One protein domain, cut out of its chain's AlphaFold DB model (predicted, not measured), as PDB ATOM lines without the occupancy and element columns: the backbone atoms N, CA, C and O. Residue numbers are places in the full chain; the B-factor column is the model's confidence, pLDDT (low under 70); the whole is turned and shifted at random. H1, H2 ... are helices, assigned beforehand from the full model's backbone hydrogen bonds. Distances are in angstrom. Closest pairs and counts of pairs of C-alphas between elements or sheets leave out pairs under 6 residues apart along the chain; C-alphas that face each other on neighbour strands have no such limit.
ATOM      1  N   GLU A 642     -31.123  59.633  30.441       92.94
ATOM      2  CA  GLU A 642     -32.585  59.695  30.419       92.94
ATOM      3  C   GLU A 642     -33.123  61.033  29.897       92.94
ATOM      4  O   GLU A 642     -34.168  61.039  29.235       92.94
ATOM      5  N   GLU A 643     -32.404  62.132  30.142       91.25
ATOM      6  CA  GLU A 643     -32.802  63.489  29.745       91.25
ATOM      7  C   GLU A 643     -32.205  63.936  28.409       91.25
ATOM      8  O   GLU A 643     -32.868  64.633  27.643       91.25
ATOM      9  N   LYS A 644     -30.950  63.566  28.128       90.88
ATOM     10  CA  LYS A 644     -30.182  64.092  26.986       90.88
ATOM     11  C   LYS A 644     -29.800  63.028  25.963       90.88
ATOM     12  O   LYS A 644     -29.219  63.376  24.942       90.88
ATOM     13  N   LYS A 645     -30.078  61.745  26.236       90.69
ATOM     14  CA  LYS A 645     -29.676  60.597  25.399       90.69
ATOM     15  C   LYS A 645     -28.173  60.550  25.103       90.69
ATOM     16  O   LYS A 645     -27.743  60.021  24.087       90.69
ATOM     17  N   ALA A 646     -27.373  61.077  26.027       90.75
ATOM     18  CA  ALA A 646     -25.921  61.086  25.952       90.75
ATOM     19  C   ALA A 646     -25.326  61.013  27.362       90.75
ATOM     20  O   ALA A 646     -25.893  61.561  28.303       90.75
ATOM     21  N   VAL A 647     -24.160  60.379  27.494       93.75
ATOM     22  CA  VAL A 647     -23.352  60.394  28.722       93.75
ATOM     23  C   VAL A 647     -21.994  60.977  28.369       93.75
ATOM     24  O   VAL A 647     -21.221  60.373  27.625       93.75
ATOM     25  N   SER A 648     -21.724  62.168  28.894       91.25
ATOM     26  CA  SER A 648     -20.456  62.864  28.686       91.25
ATOM     27  C   SER A 648     -19.513  62.620  29.856       91.25
ATOM     28  O   SER A 648     -19.938  62.604  31.014       91.25
ATOM     29  N   SER A 649     -18.230  62.448  29.551       94.62
ATOM     30  CA  SER A 649     -17.175  62.444  30.554       94.62
ATOM     31  C   SER A 649     -15.853  62.904  29.947       94.62
ATOM     32  O   SER A 649     -15.564  62.619  28.785       94.62
ATOM     33  N   ARG A 650     -15.072  63.638  30.738       95.38
ATOM     34  CA  ARG A 650     -13.697  64.068  30.459       95.38
ATOM     35  C   ARG A 650     -12.664  63.098  31.029       95.38
ATOM     36  O   ARG A 650     -11.475  63.299  30.805       95.38
ATOM     37  N   GLN A 651     -13.103  62.085  31.774       95.56
ATOM     38  CA  GLN A 651     -12.225  61.078  32.358       95.56
ATOM     39  C   GLN A 651     -11.551  60.238  31.269       95.56
ATOM     40  O   GLN A 651     -12.157  59.934  30.243       95.56
ATOM     41  N   GLU A 652     -10.317  59.804  31.529       93.94
ATOM     42  CA  GLU A 652      -9.550  58.918  30.635       93.94
ATOM     43  C   GLU A 652     -10.336  57.649  30.258       93.94
ATOM     44  O   GLU A 652     -10.338  57.234  29.103       93.94
ATOM     45  N   PHE A 653     -11.081  57.085  31.215       93.81
ATOM     46  CA  PHE A 653     -11.901  55.882  31.048       93.81
ATOM     47  C   PHE A 653     -13.395  56.204  30.889       93.81
ATOM     48  O   PHE A 653     -14.261  55.542  31.461       93.81
ATOM     49  N   ALA A 654     -13.732  57.230  30.099       92.44
ATOM     50  CA  ALA A 654     -15.118  57.656  29.867       92.44
ATOM     51  C   ALA A 654     -16.050  56.535  29.345       92.44
ATOM     52  O   ALA A 654     -17.263  56.585  29.564       92.44
ATOM     53  N   SER A 655     -15.514  55.523  28.647       93.19
ATOM     54  CA  SER A 655     -16.279  54.340  28.217       93.19
ATOM     55  C   SER A 655     -16.797  53.511  29.384       93.19
ATOM     56  O   SER A 655     -17.900  52.976  29.297       93.19
ATOM     57  N   GLU A 656     -16.057  53.447  30.486       94.81
ATOM     58  CA  GLU A 656     -16.382  52.588  31.625       94.81
ATOM     59  C   GLU A 656     -17.598  53.108  32.391       94.81
ATOM     60  O   GLU A 656     -18.451  52.327  32.806       94.81
ATOM     61  N   LYS A 657     -17.766  54.434  32.452       93.56
ATOM     62  CA  LYS A 657     -18.983  55.067  32.980       93.56
ATOM     63  C   LYS A 657     -20.230  54.713  32.162       93.56
ATOM     64  O   LYS A 657     -21.299  54.491  32.728       93.56
ATOM     65  N   ARG A 658     -20.106  54.644  30.829       94.56
ATOM     66  CA  ARG A 658     -21.195  54.191  29.940       94.56
ATOM     67  C   ARG A 658     -21.467  52.700  30.115       94.56
ATOM     68  O   ARG A 658     -22.628  52.307  30.154       94.56
ATOM     69  N   MET A 659     -20.411  51.900  30.246       96.31
ATOM     70  CA  MET A 659     -20.518  50.458  30.446       96.31
ATOM     71  C   MET A 659     -21.279  50.112  31.728       96.31
ATOM     72  O   MET A 659     -22.210  49.316  31.672       96.31
ATOM     73  N   GLU A 660     -20.968  50.757  32.857       96.31
ATOM     74  CA  GLU A 660     -21.689  50.524  34.120       96.31
ATOM     75  C   GLU A 660     -23.194  50.787  34.004       96.31
ATOM     76  O   GLU A 660     -24.009  49.967  34.423       96.31
ATOM     77  N   LEU A 661     -23.587  51.903  33.383       97.12
ATOM     78  CA  LEU A 661     -25.005  52.204  33.196       97.12
ATOM     79  C   LEU A 661     -25.672  51.252  32.185       97.12
ATOM     80  O   LEU A 661     -26.831  50.883  32.370       97.12
ATOM     81  N   ALA A 662     -24.963  50.821  31.138       97.88
ATOM     82  CA  ALA A 662     -25.492  49.844  30.184       97.88
ATOM     83  C   ALA A 662     -25.759  48.494  30.861       97.88
ATOM     84  O   ALA A 662     -26.807  47.887  30.640       97.88
ATOM     85  N   ILE A 663     -24.848  48.060  31.734       97.75
ATOM     86  CA  ILE A 663     -24.997  46.844  32.536       97.75
ATOM     87  C   ILE A 663     -26.168  46.974  33.509       97.75
ATOM     88  O   ILE A 663     -26.953  46.037  33.641       97.75
ATOM     89  N   TRP A 664     -26.351  48.145  34.125       97.69
ATOM     90  CA  TRP A 664     -27.509  48.415  34.974       97.69
ATOM     91  C   TRP A 664     -28.836  48.272  34.209       97.69
ATOM     92  O   TRP A 664     -29.743  47.588  34.680       97.69
ATOM     93  N   TYR A 665     -28.941  48.826  32.995       98.38
ATOM     94  CA  TYR A 665     -30.118  48.623  32.140       98.38
ATOM     95  C   TYR A 665     -30.298  47.160  31.719       98.38
ATOM     96  O   TYR A 665     -31.420  46.648  31.726       98.38
ATOM     97  N   ALA A 666     -29.208  46.467  31.388       98.12
ATOM     98  CA  ALA A 666     -29.252  45.056  31.023       98.12
ATOM     99  C   ALA A 666     -29.746  44.170  32.184       98.12
ATOM    100  O   ALA A 666     -30.558  43.274  31.945       98.12
ATOM    101  N   ASP A 667     -29.342  44.446  33.431       96.31
ATOM    102  CA  ASP A 667     -29.832  43.745  34.634       96.31
ATOM    103  C   ASP A 667     -31.344  43.934  34.856       96.31
ATOM    104  O   ASP A 667     -32.018  43.069  35.420       96.31
ATOM    105  N   LEU A 668     -31.902  45.041  34.368       97.31
ATOM    106  CA  LEU A 668     -33.336  45.332  34.403       97.31
ATOM    107  C   LEU A 668     -34.111  44.762  33.203       97.31
ATOM    108  O   LEU A 668     -35.339  44.846  33.180       97.31
ATOM    109  N   GLY A 669     -33.426  44.170  32.221       96.31
ATOM    110  CA  GLY A 669     -34.025  43.673  30.978       96.31
ATOM    111  C   GLY A 669     -34.268  44.751  29.912       96.31
ATOM    112  O   GLY A 669     -34.920  44.481  28.906       96.31
ATOM    113  N   GLU A 670     -33.737  45.962  30.092       97.06
ATOM    114  CA  GLU A 670     -33.858  47.088  29.156       97.06
ATOM    115  C   GLU A 670     -32.752  47.034  28.085       97.06
ATOM    116  O   GLU A 670     -31.905  47.926  27.984       97.06
ATOM    117  N   PHE A 671     -32.728  45.958  27.292       97.69
ATOM    118  CA  PHE A 671     -31.632  45.694  26.347       97.69
ATOM    119  C   PHE A 671     -31.488  46.753  25.247       97.69
ATOM    120  O   PHE A 671     -30.363  47.061  24.863       97.69
ATOM    121  N   GLU A 672     -32.591  47.338  24.774       96.06
ATOM    122  CA  GLU A 672     -32.561  48.424  23.782       96.06
ATOM    123  C   GLU A 672     -31.864  49.666  24.350       96.06
ATOM    124  O   GLU A 672     -30.896  50.147  23.769       96.06
ATOM    125  N   SER A 673     -32.260  50.113  25.547       96.00
ATOM    126  CA  SER A 673     -31.630  51.250  26.233       96.00
ATOM    127  C   SER A 673     -30.136  51.018  26.486       96.00
ATOM    128  O   SER A 673     -29.322  51.926  26.305       96.00
ATOM    129  N   ALA A 674     -29.758  49.796  26.879       97.69
ATOM    130  CA  ALA A 674     -28.358  49.421  27.057       97.69
ATOM    131  C   ALA A 674     -27.574  49.463  25.728       97.69
ATOM    132  O   ALA A 674     -26.450  49.975  25.692       97.69
ATOM    133  N   ALA A 675     -28.158  48.963  24.634       97.25
ATOM    134  CA  ALA A 675     -27.531  48.962  23.313       97.25
ATOM    135  C   ALA A 675     -27.385  50.383  22.745       97.25
ATOM    136  O   ALA A 675     -26.318  50.736  22.237       97.25
ATOM    137  N   ASP A 676     -28.407  51.227  22.892       94.94
ATOM    138  CA  ASP A 676     -28.374  52.643  22.507       94.94
ATOM    139  C   ASP A 676     -27.240  53.381  23.231       94.94
ATOM    140  O   ASP A 676     -26.443  54.099  22.619       94.94
ATOM    141  N   LEU A 677     -27.099  53.143  24.536       94.81
ATOM    142  CA  LEU A 677     -26.052  53.768  25.333       94.81
ATOM    143  C   LEU A 677     -24.643  53.365  24.864       94.81
ATOM    144  O   LEU A 677     -23.790  54.238  24.670       94.81
ATOM    145  N   LEU A 678     -24.387  52.070  24.650       95.69
ATOM    146  CA  LEU A 678     -23.075  51.594  24.189       95.69
ATOM    147  C   LEU A 678     -22.783  51.984  22.734       95.69
ATOM    148  O   LEU A 678     -21.634  52.281  22.390       95.69
ATOM    149  N   SER A 679     -23.810  52.037  21.884       93.31
ATOM    150  CA  SER A 679     -23.662  52.398  20.473       93.31
ATOM    151  C   SER A 679     -23.307  53.877  20.270       93.31
ATOM    152  O   SER A 679     -22.601  54.203  19.313       93.31
ATOM    153  N   SER A 680     -23.689  54.757  21.200       87.19
ATOM    154  CA  SER A 680     -23.507  56.214  21.086       87.19
ATOM    155  C   SER A 680     -22.075  56.744  21.281       87.19
ATOM    156  O   SER A 680     -21.797  57.879  20.900       87.19
ATOM    157  N   GLY A 681     -21.144  55.968  21.851       83.38
ATOM    158  CA  GLY A 681     -19.779  56.448  22.127       83.38
ATOM    159  C   GLY A 681     -18.667  55.544  21.595       83.38
ATOM    160  O   GLY A 681     -18.917  54.618  20.823       83.38
ATOM    161  N   GLN A 682     -17.420  55.811  22.006       87.00
ATOM    162  CA  GLN A 682     -16.275  54.954  21.667       87.00
ATOM    163  C   GLN A 682     -16.505  53.537  22.204       87.00
ATOM    164  O   GLN A 682     -16.957  53.384  23.346       87.00
ATOM    165  N   LYS A 683     -16.201  52.541  21.365       92.50
ATOM    166  CA  LYS A 683     -16.401  51.112  21.620       92.50
ATOM    167  C   LYS A 683     -15.035  50.446  21.667       92.50
ATOM    168  O   LYS A 683     -14.316  50.456  20.672       92.50
ATOM    169  N   ASN A 684     -14.678  49.917  22.827       95.06
ATOM    170  CA  ASN A 684     -13.583  48.965  22.936       95.06
ATOM    171  C   ASN A 684     -14.105  47.551  22.622       95.06
ATOM    172  O   ASN A 684     -15.306  47.354  22.416       95.06
ATOM    173  N   THR A 685     -13.211  46.566  22.589       96.81
ATOM    174  CA  THR A 685     -13.559  45.169  22.292       96.81
ATOM    175  C   THR A 685     -14.657  44.626  23.210       96.81
ATOM    176  O   THR A 685     -15.607  44.017  22.728       96.81
ATOM    177  N   GLU A 686     -14.590  44.899  24.518       97.62
ATOM    178  CA  GLU A 686     -15.620  44.458  25.471       97.62
ATOM    179  C   GLU A 686     -16.992  45.072  25.144       97.62
ATOM    180  O   GLU A 686     -17.990  44.355  25.095       97.62
ATOM    181  N   ALA A 687     -17.056  46.372  24.836       97.44
ATOM    182  CA  ALA A 687     -18.301  47.032  24.444       97.44
ATOM    183  C   ALA A 687     -18.904  46.471  23.148       97.44
ATOM    184  O   ALA A 687     -20.127  46.403  23.031       97.44
ATOM    185  N   LEU A 688     -18.074  46.053  22.186       98.19
ATOM    186  CA  LEU A 688     -18.544  45.403  20.958       98.19
ATOM    187  C   LEU A 688     -19.173  44.033  21.252       98.19
ATOM    188  O   LEU A 688     -20.240  43.730  20.716       98.19
ATOM    189  N   LEU A 689     -18.576  43.243  22.150       98.44
ATOM    190  CA  LEU A 689     -19.152  41.968  22.593       98.44
ATOM    191  C   LEU A 689     -20.481  42.172  23.332       98.44
ATOM    192  O   LEU A 689     -21.451  41.460  23.069       98.44
ATOM    193  N   TRP A 690     -20.562  43.189  24.193       98.56
ATOM    194  CA  TRP A 690     -21.820  43.579  24.833       98.56
ATOM    195  C   TRP A 690     -22.885  43.991  23.814       98.56
ATOM    196  O   TRP A 690     -24.019  43.536  23.918       98.56
ATOM    197  N   LEU A 691     -22.545  44.801  22.808       98.50
ATOM    198  CA  LEU A 691     -23.480  45.192  21.747       98.50
ATOM    199  C   LEU A 691     -23.991  43.987  20.950       98.50
ATOM    200  O   LEU A 691     -25.194  43.899  20.687       98.50
ATOM    201  N   ALA A 692     -23.110  43.043  20.612       98.31
ATOM    202  CA  ALA A 692     -23.502  41.794  19.965       98.31
ATOM    203  C   ALA A 692     -24.512  41.027  20.834       98.31
ATOM    204  O   ALA A 692     -25.610  40.709  20.380       98.31
ATOM    205  N   TRP A 693     -24.202  40.836  22.117       98.56
ATOM    206  CA  TRP A 693     -25.086  40.129  23.040       98.56
ATOM    207  C   TRP A 693     -26.421  40.851  23.270       98.56
ATOM    208  O   TRP A 693     -27.476  40.216  23.272       98.56
ATOM    209  N   LEU A 694     -26.419  42.175  23.439       98.50
ATOM    210  CA  LEU A 694     -27.632  42.974  23.651       98.50
ATOM    211  C   LEU A 694     -28.567  42.938  22.437       98.50
ATOM    212  O   LEU A 694     -29.784  42.959  22.601       98.50
ATOM    213  N   THR A 695     -28.008  42.821  21.231       97.75
ATOM    214  CA  THR A 695     -28.760  42.786  19.965       97.75
ATOM    215  C   THR A 695     -29.015  41.372  19.436       97.75
ATOM    216  O   THR A 695     -29.522  41.221  18.326       97.75
ATOM    217  N   ARG A 696     -28.746  40.326  20.233       96.88
ATOM    218  CA  ARG A 696     -28.860  38.901  19.848       96.88
ATOM    219  C   ARG A 696     -30.227  38.465  19.306       96.88
ATOM    220  O   ARG A 696     -30.313  37.454  18.617       96.88
ATOM    221  N   SER A 697     -31.299  39.204  19.602       95.69
ATOM    222  CA  SER A 697     -32.629  38.972  19.019       95.69
ATOM    223  C   SER A 697     -32.676  39.270  17.514       95.69
ATOM    224  O   SER A 697     -33.492  38.690  16.801       95.69
ATOM    225  N   ASN A 698     -31.779  40.125  17.012       96.69
ATOM    226  CA  ASN A 698     -31.572  40.394  15.595       96.69
ATOM    227  C   ASN A 698     -30.214  39.832  15.151       96.69
ATOM    228  O   ASN A 698     -29.173  40.477  15.283       96.69
ATOM    229  N   LYS A 699     -30.238  38.626  14.569       94.94
ATOM    230  CA  LYS A 699     -29.031  37.885  14.171       94.94
ATOM    231  C   LYS A 699     -28.097  38.680  13.251       94.94
ATOM    232  O   LYS A 699     -26.884  38.570  13.388       94.94
ATOM    233  N   SER A 700     -28.638  39.489  12.337       96.44
ATOM    234  CA  SER A 700     -27.823  40.268  11.396       96.44
ATOM    235  C   SER A 700     -27.052  41.388  12.100       96.44
ATOM    236  O   SER A 700     -25.841  41.497  11.914       96.44
ATOM    237  N   ILE A 701     -27.727  42.167  12.954       97.12
ATOM    238  CA  ILE A 701     -27.088  43.246  13.727       97.12
ATOM    239  C   ILE A 701     -26.073  42.660  14.714       97.12
ATOM    240  O   ILE A 701     -24.927  43.103  14.768       97.12
ATOM    241  N   SER A 702     -26.482  41.621  15.445       97.94
ATOM    242  CA  SER A 702     -25.647  40.906  16.410       97.94
ATOM    243  C   SER A 702     -24.349  40.397  15.785       97.94
ATOM    244  O   SER A 702     -23.272  40.605  16.344       97.94
ATOM    245  N   GLN A 703     -24.432  39.757  14.613       97.44
ATOM    246  CA  GLN A 703     -23.253  39.247  13.914       97.44
ATOM    247  C   GLN A 703     -22.331  40.381  13.452       97.44
ATOM    248  O   GLN A 703     -21.113  40.251  13.542       97.44
ATOM    249  N   GLY A 704     -22.894  41.511  13.011       97.56
ATOM    250  CA  GLY A 704     -22.115  42.684  12.612       97.56
ATOM    251  C   GLY A 704     -21.260  43.257  13.748       97.56
ATOM    252  O   GLY A 704     -20.124  43.670  13.512       97.56
ATOM    253  N   TRP A 705     -21.768  43.254  14.984       97.81
ATOM    254  CA  TRP A 705     -20.986  43.656  16.158       97.81
ATOM    255  C   TRP A 705     -19.946  42.613  16.560       97.81
ATOM    256  O   TRP A 705     -18.822  42.983  16.898       97.81
ATOM    257  N   LEU A 706     -20.292  41.325  16.483       97.38
ATOM    258  CA  LEU A 706     -19.373  40.237  16.815       97.38
ATOM    259  C   LEU A 706     -18.152  40.243  15.885       97.38
ATOM    260  O   LEU A 706     -17.023  40.246  16.362       97.38
ATOM    261  N   THR A 707     -18.363  40.386  14.575       96.75
ATOM    262  CA  THR A 707     -17.270  40.503  13.598       96.75
ATOM    263  C   THR A 707     -16.408  41.750  13.828       96.75
ATOM    264  O   THR A 707     -15.189  41.684  13.701       96.75
ATOM    265  N   GLN A 708     -16.998  42.881  14.230       96.81
ATOM    266  CA  GLN A 708     -16.206  44.052  14.627       96.81
ATOM    267  C   GLN A 708     -15.362  43.783  15.878       96.81
ATOM    268  O   GLN A 708     -14.229  44.253  15.955       96.81
ATOM    269  N   ALA A 709     -15.887  43.033  16.854       96.50
ATOM    270  CA  ALA A 709     -15.125  42.650  18.039       96.50
ATOM    271  C   ALA A 709     -13.924  41.764  17.668       96.50
ATOM    272  O   ALA A 709     -12.820  42.022  18.139       96.50
ATOM    273  N   GLU A 710     -14.117  40.790  16.774       93.50
ATOM    274  CA  GLU A 710     -13.059  39.896  16.271       93.50
ATOM    275  C   GLU A 710     -11.943  40.638  15.527       93.50
ATOM    276  O   GLU A 710     -10.783  40.244  15.600       93.50
ATOM    277  N   GLN A 711     -12.293  41.707  14.809       92.44
ATOM    278  CA  GLN A 711     -11.345  42.541  14.065       92.44
ATOM    279  C   GLN A 711     -10.676  43.612  14.940       92.44
ATOM    280  O   GLN A 711      -9.730  44.271  14.503       92.44
ATOM    281  N   SER A 712     -11.173  43.824  16.159       93.25
ATOM    282  CA  SER A 712     -10.619  44.809  17.085       93.25
ATOM    283  C   SER A 712      -9.398  44.257  17.825       93.25
ATOM    284  O   SER A 712      -9.301  43.062  18.085       93.25
ATOM    285  N   LYS A 713      -8.472  45.139  18.223       90.81
ATOM    286  CA  LYS A 713      -7.364  44.771  19.116       90.81
ATOM    287  C   LYS A 713      -7.737  45.083  20.568       90.81
ATOM    288  O   LYS A 713      -8.045  46.245  20.845       90.81
ATOM    289  N   PRO A 714      -7.639  44.128  21.511       95.38
ATOM    290  CA  PRO A 714      -7.996  44.340  22.915       95.38
ATOM    291  C   PRO A 714      -6.909  45.097  23.710       95.38
ATOM    292  O   PRO A 714      -6.702  44.843  24.896       95.38
ATOM    293  N   ASN A 715      -6.206  46.043  23.076       94.50
ATOM    294  CA  ASN A 715      -5.193  46.877  23.730       94.50
ATOM    295  C   ASN A 715      -5.833  47.667  24.879       94.50
ATOM    296  O   ASN A 715      -6.797  48.399  24.652       94.50
ATOM    297  N   PHE A 716      -5.281  47.548  26.092       95.19
ATOM    298  CA  PHE A 716      -5.788  48.215  27.300       95.19
ATOM    299  C   PHE A 716      -7.270  47.918  27.617       95.19
ATOM    300  O   PHE A 716      -7.942  48.714  28.274       95.19
ATOM    301  N   VAL A 717      -7.790  46.771  27.161       96.44
ATOM    302  CA  VAL A 717      -9.131  46.285  27.511       96.44
ATOM    303  C   VAL A 717      -8.990  45.238  28.608       96.44
ATOM    304  O   VAL A 717      -8.528  44.127  28.360       96.44
ATOM    305  N   PHE A 718      -9.391  45.601  29.825       97.31
ATOM    306  CA  PHE A 718      -9.193  44.799  31.033       97.31
ATOM    307  C   PHE A 718     -10.531  44.504  31.729       97.31
ATOM    308  O   PHE A 718     -10.881  45.177  32.702       97.31
ATOM    309  N   PRO A 719     -11.297  43.498  31.261       97.38
ATOM    310  CA  PRO A 719     -12.607  43.174  31.813       97.38
ATOM    311  C   PRO A 719     -12.518  42.773  33.280       97.38
ATOM    312  O   PRO A 719     -11.726  41.910  33.668       97.38
ATOM    313  N   PHE A 720     -13.356  43.377  34.109       96.44
ATOM    314  CA  PHE A 720     -13.331  43.175  35.558       96.44
ATOM    315  C   PHE A 720     -14.716  42.951  36.155       96.44
ATOM    316  O   PHE A 720     -14.821  42.727  37.357       96.44
ATOM    317  N   ARG A 721     -15.775  42.974  35.341       96.75
ATOM    318  CA  ARG A 721     -17.181  42.872  35.752       96.75
ATOM    319  C   ARG A 721     -17.680  41.439  35.642       96.75
ATOM    320  O   ARG A 721     -17.409  40.764  34.654       96.75
ATOM    321  N   GLU A 722     -18.398  40.964  36.651       96.44
ATOM    322  CA  GLU A 722     -18.943  39.604  36.663       96.44
ATOM    323  C   GLU A 722     -20.044  39.433  35.613       96.44
ATOM    324  O   GLU A 722     -20.259  38.344  35.083       96.44
ATOM    325  N   GLU A 723     -20.717  40.530  35.283       97.62
ATOM    326  CA  GLU A 723     -21.793  40.607  34.309       97.62
ATOM    327  C   GLU A 723     -21.285  40.311  32.892       97.62
ATOM    328  O   GLU A 723     -22.024  39.744  32.088       97.62
ATOM    329  N   SER A 724     -20.007  40.594  32.610       98.25
ATOM    330  CA  SER A 724     -19.382  40.296  31.316       98.25
ATOM    331  C   SER A 724     -19.179  38.795  31.083       98.25
ATOM    332  O   SER A 724     -19.084  38.379  29.932       98.25
ATOM    333  N   ASN A 725     -19.186  37.949  32.126       97.69
ATOM    334  CA  ASN A 725     -18.974  36.505  31.958       97.69
ATOM    335  C   ASN A 725     -20.026  35.862  31.044       97.69
ATOM    336  O   ASN A 725     -19.673  35.142  30.116       97.69
ATOM    337  N   GLY A 726     -21.312  36.162  31.260       96.94
ATOM    338  CA  GLY A 726     -22.393  35.602  30.438       96.94
ATOM    339  C   GLY A 726     -22.389  36.125  28.996       96.94
ATOM    340  O   GLY A 726     -22.804  35.420  28.078       96.94
ATOM    341  N   VAL A 727     -21.885  37.346  28.788       98.44
ATOM    342  CA  VAL A 727     -21.678  37.925  27.452       98.44
ATOM    343  C   VAL A 727     -20.566  37.185  26.722       98.44
ATOM    344  O   VAL A 727     -20.729  36.837  25.555       98.44
ATOM    345  N   PHE A 728     -19.456  36.908  27.408       98.12
ATOM    346  CA  PHE A 728     -18.331  36.186  26.826       98.12
ATOM    347  C   PHE A 728     -18.668  34.720  26.547       98.12
ATOM    348  O   PHE A 728     -18.342  34.238  25.468       98.12
ATOM    349  N   GLU A 729     -19.373  34.032  27.450       97.25
ATOM    350  CA  GLU A 729     -19.851  32.659  27.217       97.25
ATOM    351  C   GLU A 729     -20.729  32.583  25.965       97.25
ATOM    352  O   GLU A 729     -20.454  31.794  25.066       97.25
ATOM    353  N   TRP A 730     -21.708  33.483  25.841       97.94
ATOM    354  CA  TRP A 730     -22.525  33.561  24.632       97.94
ATOM    355  C   TRP A 730     -21.694  33.887  23.383       97.94
ATOM    356  O   TRP A 730     -21.928  33.308  22.324       97.94
ATOM    357  N   ALA A 731     -20.725  34.801  23.476       97.62
ATOM    358  CA  ALA A 731     -19.901  35.176  22.331       97.62
ATOM    359  C   ALA A 731     -19.040  33.999  21.845       97.62
ATOM    360  O   ALA A 731     -18.941  33.794  20.637       97.62
ATOM    361  N   LYS A 732     -18.500  33.184  22.760       95.00
ATOM    362  CA  LYS A 732     -17.758  31.955  22.433       95.00
ATOM    363  C   LYS A 732     -18.617  30.914  21.717       95.00
ATOM    364  O   LYS A 732     -18.146  30.266  20.787       95.00
ATOM    365  N   ASP A 733     -19.886  30.788  22.101       95.56
ATOM    366  CA  ASP A 733     -20.824  29.883  21.423       95.56
ATOM    367  C   ASP A 733     -21.142  30.335  19.983       95.56
ATOM    368  O   ASP A 733     -21.647  29.551  19.178       95.56
ATOM    369  N   ASN A 734     -20.854  31.597  19.643       95.38
ATOM    370  CA  ASN A 734     -21.168  32.204  18.347       95.38
ATOM    371  C   ASN A 734     -19.922  32.615  17.535       95.38
ATOM    372  O   ASN A 734     -20.060  33.018  16.381       95.38
ATOM    373  N   SER A 735     -18.718  32.507  18.105       91.25
ATOM    374  CA  SER A 735     -17.445  32.868  17.477       91.25
ATOM    375  C   SER A 735     -16.277  32.105  18.101       91.25
ATOM    376  O   SER A 735     -16.147  32.026  19.320       91.25
ATOM    377  N   LYS A 736     -15.370  31.605  17.256       88.88
ATOM    378  CA  LYS A 736     -14.114  30.957  17.670       88.88
ATOM    379  C   LYS A 736     -12.931  31.936  17.671       88.88
ATOM    380  O   LYS A 736     -11.899  31.669  17.061       88.88
ATOM    381  N   SER A 737     -13.090  33.098  18.300       92.88
ATOM    382  CA  SER A 737     -12.042  34.124  18.337       92.88
ATOM    383  C   SER A 737     -11.205  34.068  19.611       92.88
ATOM    384  O   SER A 737     -11.731  34.233  20.714       92.88
ATOM    385  N   TRP A 738      -9.878  33.982  19.446       94.94
ATOM    386  CA  TRP A 738      -8.908  34.068  20.547       94.94
ATOM    387  C   TRP A 738      -9.079  35.345  21.384       94.94
ATOM    388  O   TRP A 738      -8.730  35.363  22.561       94.94
ATOM    389  N   THR A 739      -9.625  36.419  20.798       95.31
ATOM    390  CA  THR A 739      -9.862  37.688  21.501       95.31
ATOM    391  C   THR A 739     -10.890  37.511  22.617       95.31
ATOM    392  O   THR A 739     -10.718  38.051  23.710       95.31
ATOM    393  N   ILE A 740     -11.937  36.717  22.377       96.19
ATOM    394  CA  ILE A 740     -12.977  36.436  23.374       96.19
ATOM    395  C   ILE A 740     -12.393  35.572  24.497       96.19
ATOM    396  O   ILE A 740     -12.632  35.842  25.678       96.19
ATOM    397  N   ASP A 741     -11.580  34.576  24.143       96.81
ATOM    398  CA  ASP A 741     -10.909  33.709  25.115       96.81
ATOM    399  C   ASP A 741      -9.879  34.477  25.953       96.81
ATOM    400  O   ASP A 741      -9.822  34.294  27.169       96.81
ATOM    401  N   TYR A 742      -9.140  35.411  25.349       97.62
ATOM    402  CA  TYR A 742      -8.217  36.313  26.043       97.62
ATOM    403  C   TYR A 742      -8.930  37.195  27.077       97.62
ATOM    404  O   TYR A 742      -8.535  37.228  28.245       97.62
ATOM    405  N   LEU A 743     -10.013  37.872  26.679       98.12
ATOM    406  CA  LEU A 743     -10.805  38.713  27.583       98.12
ATOM    407  C   LEU A 743     -11.459  37.894  28.707       98.12
ATOM    408  O   LEU A 743     -11.477  38.322  29.865       98.12
ATOM    409  N   SER A 744     -11.934  36.689  28.389       98.19
ATOM    410  CA  SER A 744     -12.462  35.740  29.375       98.19
ATOM    411  C   SER A 744     -11.386  35.288  30.363       98.19
ATOM    412  O   SER A 744     -11.633  35.249  31.567       98.19
ATOM    413  N   ALA A 745     -10.177  34.985  29.884       98.31
ATOM    414  CA  ALA A 745      -9.055  34.577  30.721       98.31
ATOM    415  C   ALA A 745      -8.595  35.703  31.659       98.31
ATOM    416  O   ALA A 745      -8.334  35.441  32.835       98.31
ATOM    417  N   LEU A 746      -8.562  36.956  31.191       98.31
ATOM    418  CA  LEU A 746      -8.314  38.122  32.047       98.31
ATOM    419  C   LEU A 746      -9.351  38.233  33.169       98.31
ATOM    420  O   LEU A 746      -8.981  38.391  34.338       98.31
ATOM    421  N   LEU A 747     -10.638  38.090  32.829       98.31
ATOM    422  CA  LEU A 747     -11.714  38.108  33.814       98.31
ATOM    423  C   LEU A 747     -11.550  36.962  34.822       98.31
ATOM    424  O   LEU A 747     -11.570  37.210  36.026       98.31
ATOM    425  N   TYR A 748     -11.316  35.726  34.371       98.00
ATOM    426  CA  TYR A 748     -11.100  34.583  35.265       98.00
ATOM    427  C   TYR A 748      -9.875  34.761  36.167       98.00
ATOM    428  O   TYR A 748      -9.975  34.510  37.371       98.00
ATOM    429  N   ARG A 749      -8.755  35.275  35.643       96.62
ATOM    430  CA  ARG A 749      -7.575  35.616  36.453       96.62
ATOM    431  C   ARG A 749      -7.943  36.610  37.551       96.62
ATOM    432  O   ARG A 749      -7.649  36.370  38.721       96.62
ATOM    433  N   PHE A 750      -8.627  37.701  37.195       96.50
ATOM    434  CA  PHE A 750      -9.065  38.709  38.163       96.50
ATOM    435  C   PHE A 750     -10.044  38.140  39.198       96.50
ATOM    436  O   PHE A 750      -9.947  38.477  40.378       96.50
ATOM    437  N   ARG A 751     -10.938  37.229  38.794       96.31
ATOM    438  CA  ARG A 751     -11.910  36.549  39.664       96.31
ATOM    439  C   ARG A 751     -11.330  35.350  40.419       96.31
ATOM    440  O   ARG A 751     -12.079  34.448  40.781       96.31
ATOM    441  N   ASN A 752     -10.018  35.345  40.675       95.44
ATOM    442  CA  ASN A 752      -9.308  34.312  41.437       95.44
ATOM    443  C   ASN A 752      -9.560  32.881  40.904       95.44
ATOM    444  O   ASN A 752      -9.769  31.936  41.664       95.44
ATOM    445  N   GLN A 753      -9.589  32.740  39.575       95.88
ATOM    446  CA  GLN A 753      -9.769  31.486  38.833       95.88
ATOM    447  C   GLN A 753      -8.658  31.320  37.782       95.88
ATOM    448  O   GLN A 753      -8.925  31.073  36.607       95.88
ATOM    449  N   ALA A 754      -7.398  31.472  38.203       94.12
ATOM    450  CA  ALA A 754      -6.236  31.391  37.313       94.12
ATOM    451  C   ALA A 754      -6.157  30.054  36.551       94.12
ATOM    452  O   ALA A 754      -5.890  30.062  35.355       94.12
ATOM    453  N   GLN A 755      -6.499  28.934  37.195       94.62
ATOM    454  CA  GLN A 755      -6.541  27.623  36.536       94.62
ATOM    455  C   GLN A 755      -7.540  27.592  35.364       94.62
ATOM    456  O   GLN A 755      -7.200  27.155  34.272       94.62
ATOM    457  N   LYS A 756      -8.753  28.132  35.549       96.50
ATOM    458  CA  LYS A 756      -9.759  28.207  34.476       96.50
ATOM    459  C   LYS A 756      -9.295  29.109  33.328       96.50
ATOM    460  O   LYS A 756      -9.572  28.824  32.167       96.50
ATOM    461  N   ALA A 757      -8.595  30.200  33.649       97.19
ATOM    462  CA  ALA A 757      -7.981  31.070  32.648       97.19
ATOM    463  C   ALA A 757      -6.898  30.329  31.846       97.19
ATOM    464  O   ALA A 757      -6.830  30.467  30.630       97.19
ATOM    465  N   GLU A 758      -6.076  29.526  32.518       96.38
ATOM    466  CA  GLU A 758      -5.016  28.742  31.892       96.38
ATOM    467  C   GLU A 758      -5.569  27.649  30.970       96.38
ATOM    468  O   GLU A 758      -5.167  27.563  29.807       96.38
ATOM    469  N   GLU A 759      -6.511  26.845  31.468       96.12
ATOM    470  CA  GLU A 759      -7.196  25.801  30.697       96.12
ATOM    471  C   GLU A 759      -7.834  26.396  29.437       96.12
ATOM    472  O   GLU A 759      -7.698  25.848  28.342       96.12
ATOM    473  N   LEU A 760      -8.458  27.569  29.580       96.75
ATOM    474  CA  LEU A 760      -9.062  28.285  28.470       96.75
ATOM    475  C   LEU A 760      -8.035  28.660  27.393       96.75
ATOM    476  O   LEU A 760      -8.219  28.305  26.231       96.75
ATOM    477  N   LEU A 761      -6.949  29.338  27.764       96.81
ATOM    478  CA  LEU A 761      -5.936  29.777  26.794       96.81
ATOM    479  C   LEU A 761      -5.148  28.616  26.181       96.81
ATOM    480  O   LEU A 761      -4.620  28.746  25.080       96.81
ATOM    481  N   SER A 762      -5.078  27.477  26.869       94.38
ATOM    482  CA  SER A 762      -4.444  26.260  26.351       94.38
ATOM    483  C   SER A 762      -5.290  25.563  25.281       94.38
ATOM    484  O   SER A 762      -4.760  24.788  24.492       94.38
ATOM    485  N   SER A 763      -6.597  25.847  25.244       93.88
ATOM    486  CA  SER A 763      -7.539  25.299  24.258       93.88
ATOM    487  C   SER A 763      -7.680  26.138  22.981       93.88
ATOM    488  O   SER A 763      -8.368  25.721  22.050       93.88
ATOM    489  N   VAL A 764      -7.039  27.311  22.918       94.75
ATOM    490  CA  VAL A 764      -7.099  28.202  21.752       94.75
ATOM    491  C   VAL A 764      -6.356  27.563  20.575       94.75
ATOM    492  O   VAL A 764      -5.141  27.398  20.610       94.75
ATOM    493  N   GLU A 765      -7.092  27.225  19.512       90.25
ATOM    494  CA  GLU A 765      -6.541  26.572  18.312       90.25
ATOM    495  C   GLU A 765      -5.622  27.505  17.499       90.25
ATOM    496  O   GLU A 765      -4.629  27.063  16.923       90.25
ATOM    497  N   GLN A 766      -5.963  28.798  17.435       91.44
ATOM    498  CA  GLN A 766      -5.249  29.815  16.658       91.44
ATOM    499  C   GLN A 766      -4.870  30.995  17.549       91.44
ATOM    500  O   GLN A 766      -5.658  31.916  17.767       91.44
ATOM    501  N   GLU A 767      -3.651  30.955  18.078       94.56
ATOM    502  CA  GLU A 767      -3.106  32.037  18.895       94.56
ATOM    503  C   GLU A 767      -2.762  33.281  18.054       94.56
ATOM    504  O   GLU A 767      -2.397  33.153  16.879       94.56
TER     505      GLU A 767
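What this domain is: This is residues 642 to 767 of the 857 residues of an uncharacterized protein of Sphingobacterium sp. 40-24 (UniProt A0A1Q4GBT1). Two sets of antiparallel helices pack crosswise: H1 to H4 run back and forth one way, and H5 to H7 run back and forth about perpendicular to H3, on which H5 packs near the middle of the whole. The printed part has 126 residues, with seven named helices in order from H1 to H7 and no named strand; its class is all helix. It is compact, with a radius of gyration of the C-alphas of 14.4 A and spans of 47 by 32 by 26 A.

Where its parts are: After residues 642 to 653, which hold no named element, H1 covers residues 654 to 667, 20.8 A long, from C-alpha 654 at (-15.118, 57.656, 29.867). H2 is residues 671 to 679, H3 685 to 694, and H4 699 to 711, 18.3 A long. H5 is residues 724 to 734, H6 738 to 750, 18.2 A long, and H7 754 to 762, ending with C-alpha 762 at (-4.444, 26.260, 26.351).

How they stand to each other: H3 is the hub, touching H2, H4 and H5. H3 and H4 form a hairpin at 11 degrees, the C-alphas of Ala 692 and Ser 702 closest at 4.2 A. H2 and H3 form another at 27 degrees, with Phe 671 and Leu 694 closest, C-alphas 5.5 A apart. H1 and H2 form a third at 9 degrees; the closest C-alphas, of Ala 662 and Ala 674, are 4.3 A apart. H5 touches H3 about perpendicular, at 76 degrees, the C-alphas of Trp 693 and Val 727 closest at 6.0 A. H5 and H6 form a hairpin at 26 degrees, closest at the C-alphas of Phe 728 and Ile 740, 6.4 A. H6 and H7 form one at 13 degrees, closest at the C-alphas of Ala 745 and Ala 757, 4.1 A. H1 and H7 are apart. Every O i to N i+4 pair is within hydrogen-bond range in H2 to H7, and 8 of 10 in H1.

The domain as a whole: The C-alphas of Glu 643 and Ser 762 are the two farthest apart, 46.9 A. The printed part has no cut. The link from H4 to H5, 12 residues, is long; the other links between helices are tight. Mean pLDDT of the printed part is 95.6, and no printed residue is under 70.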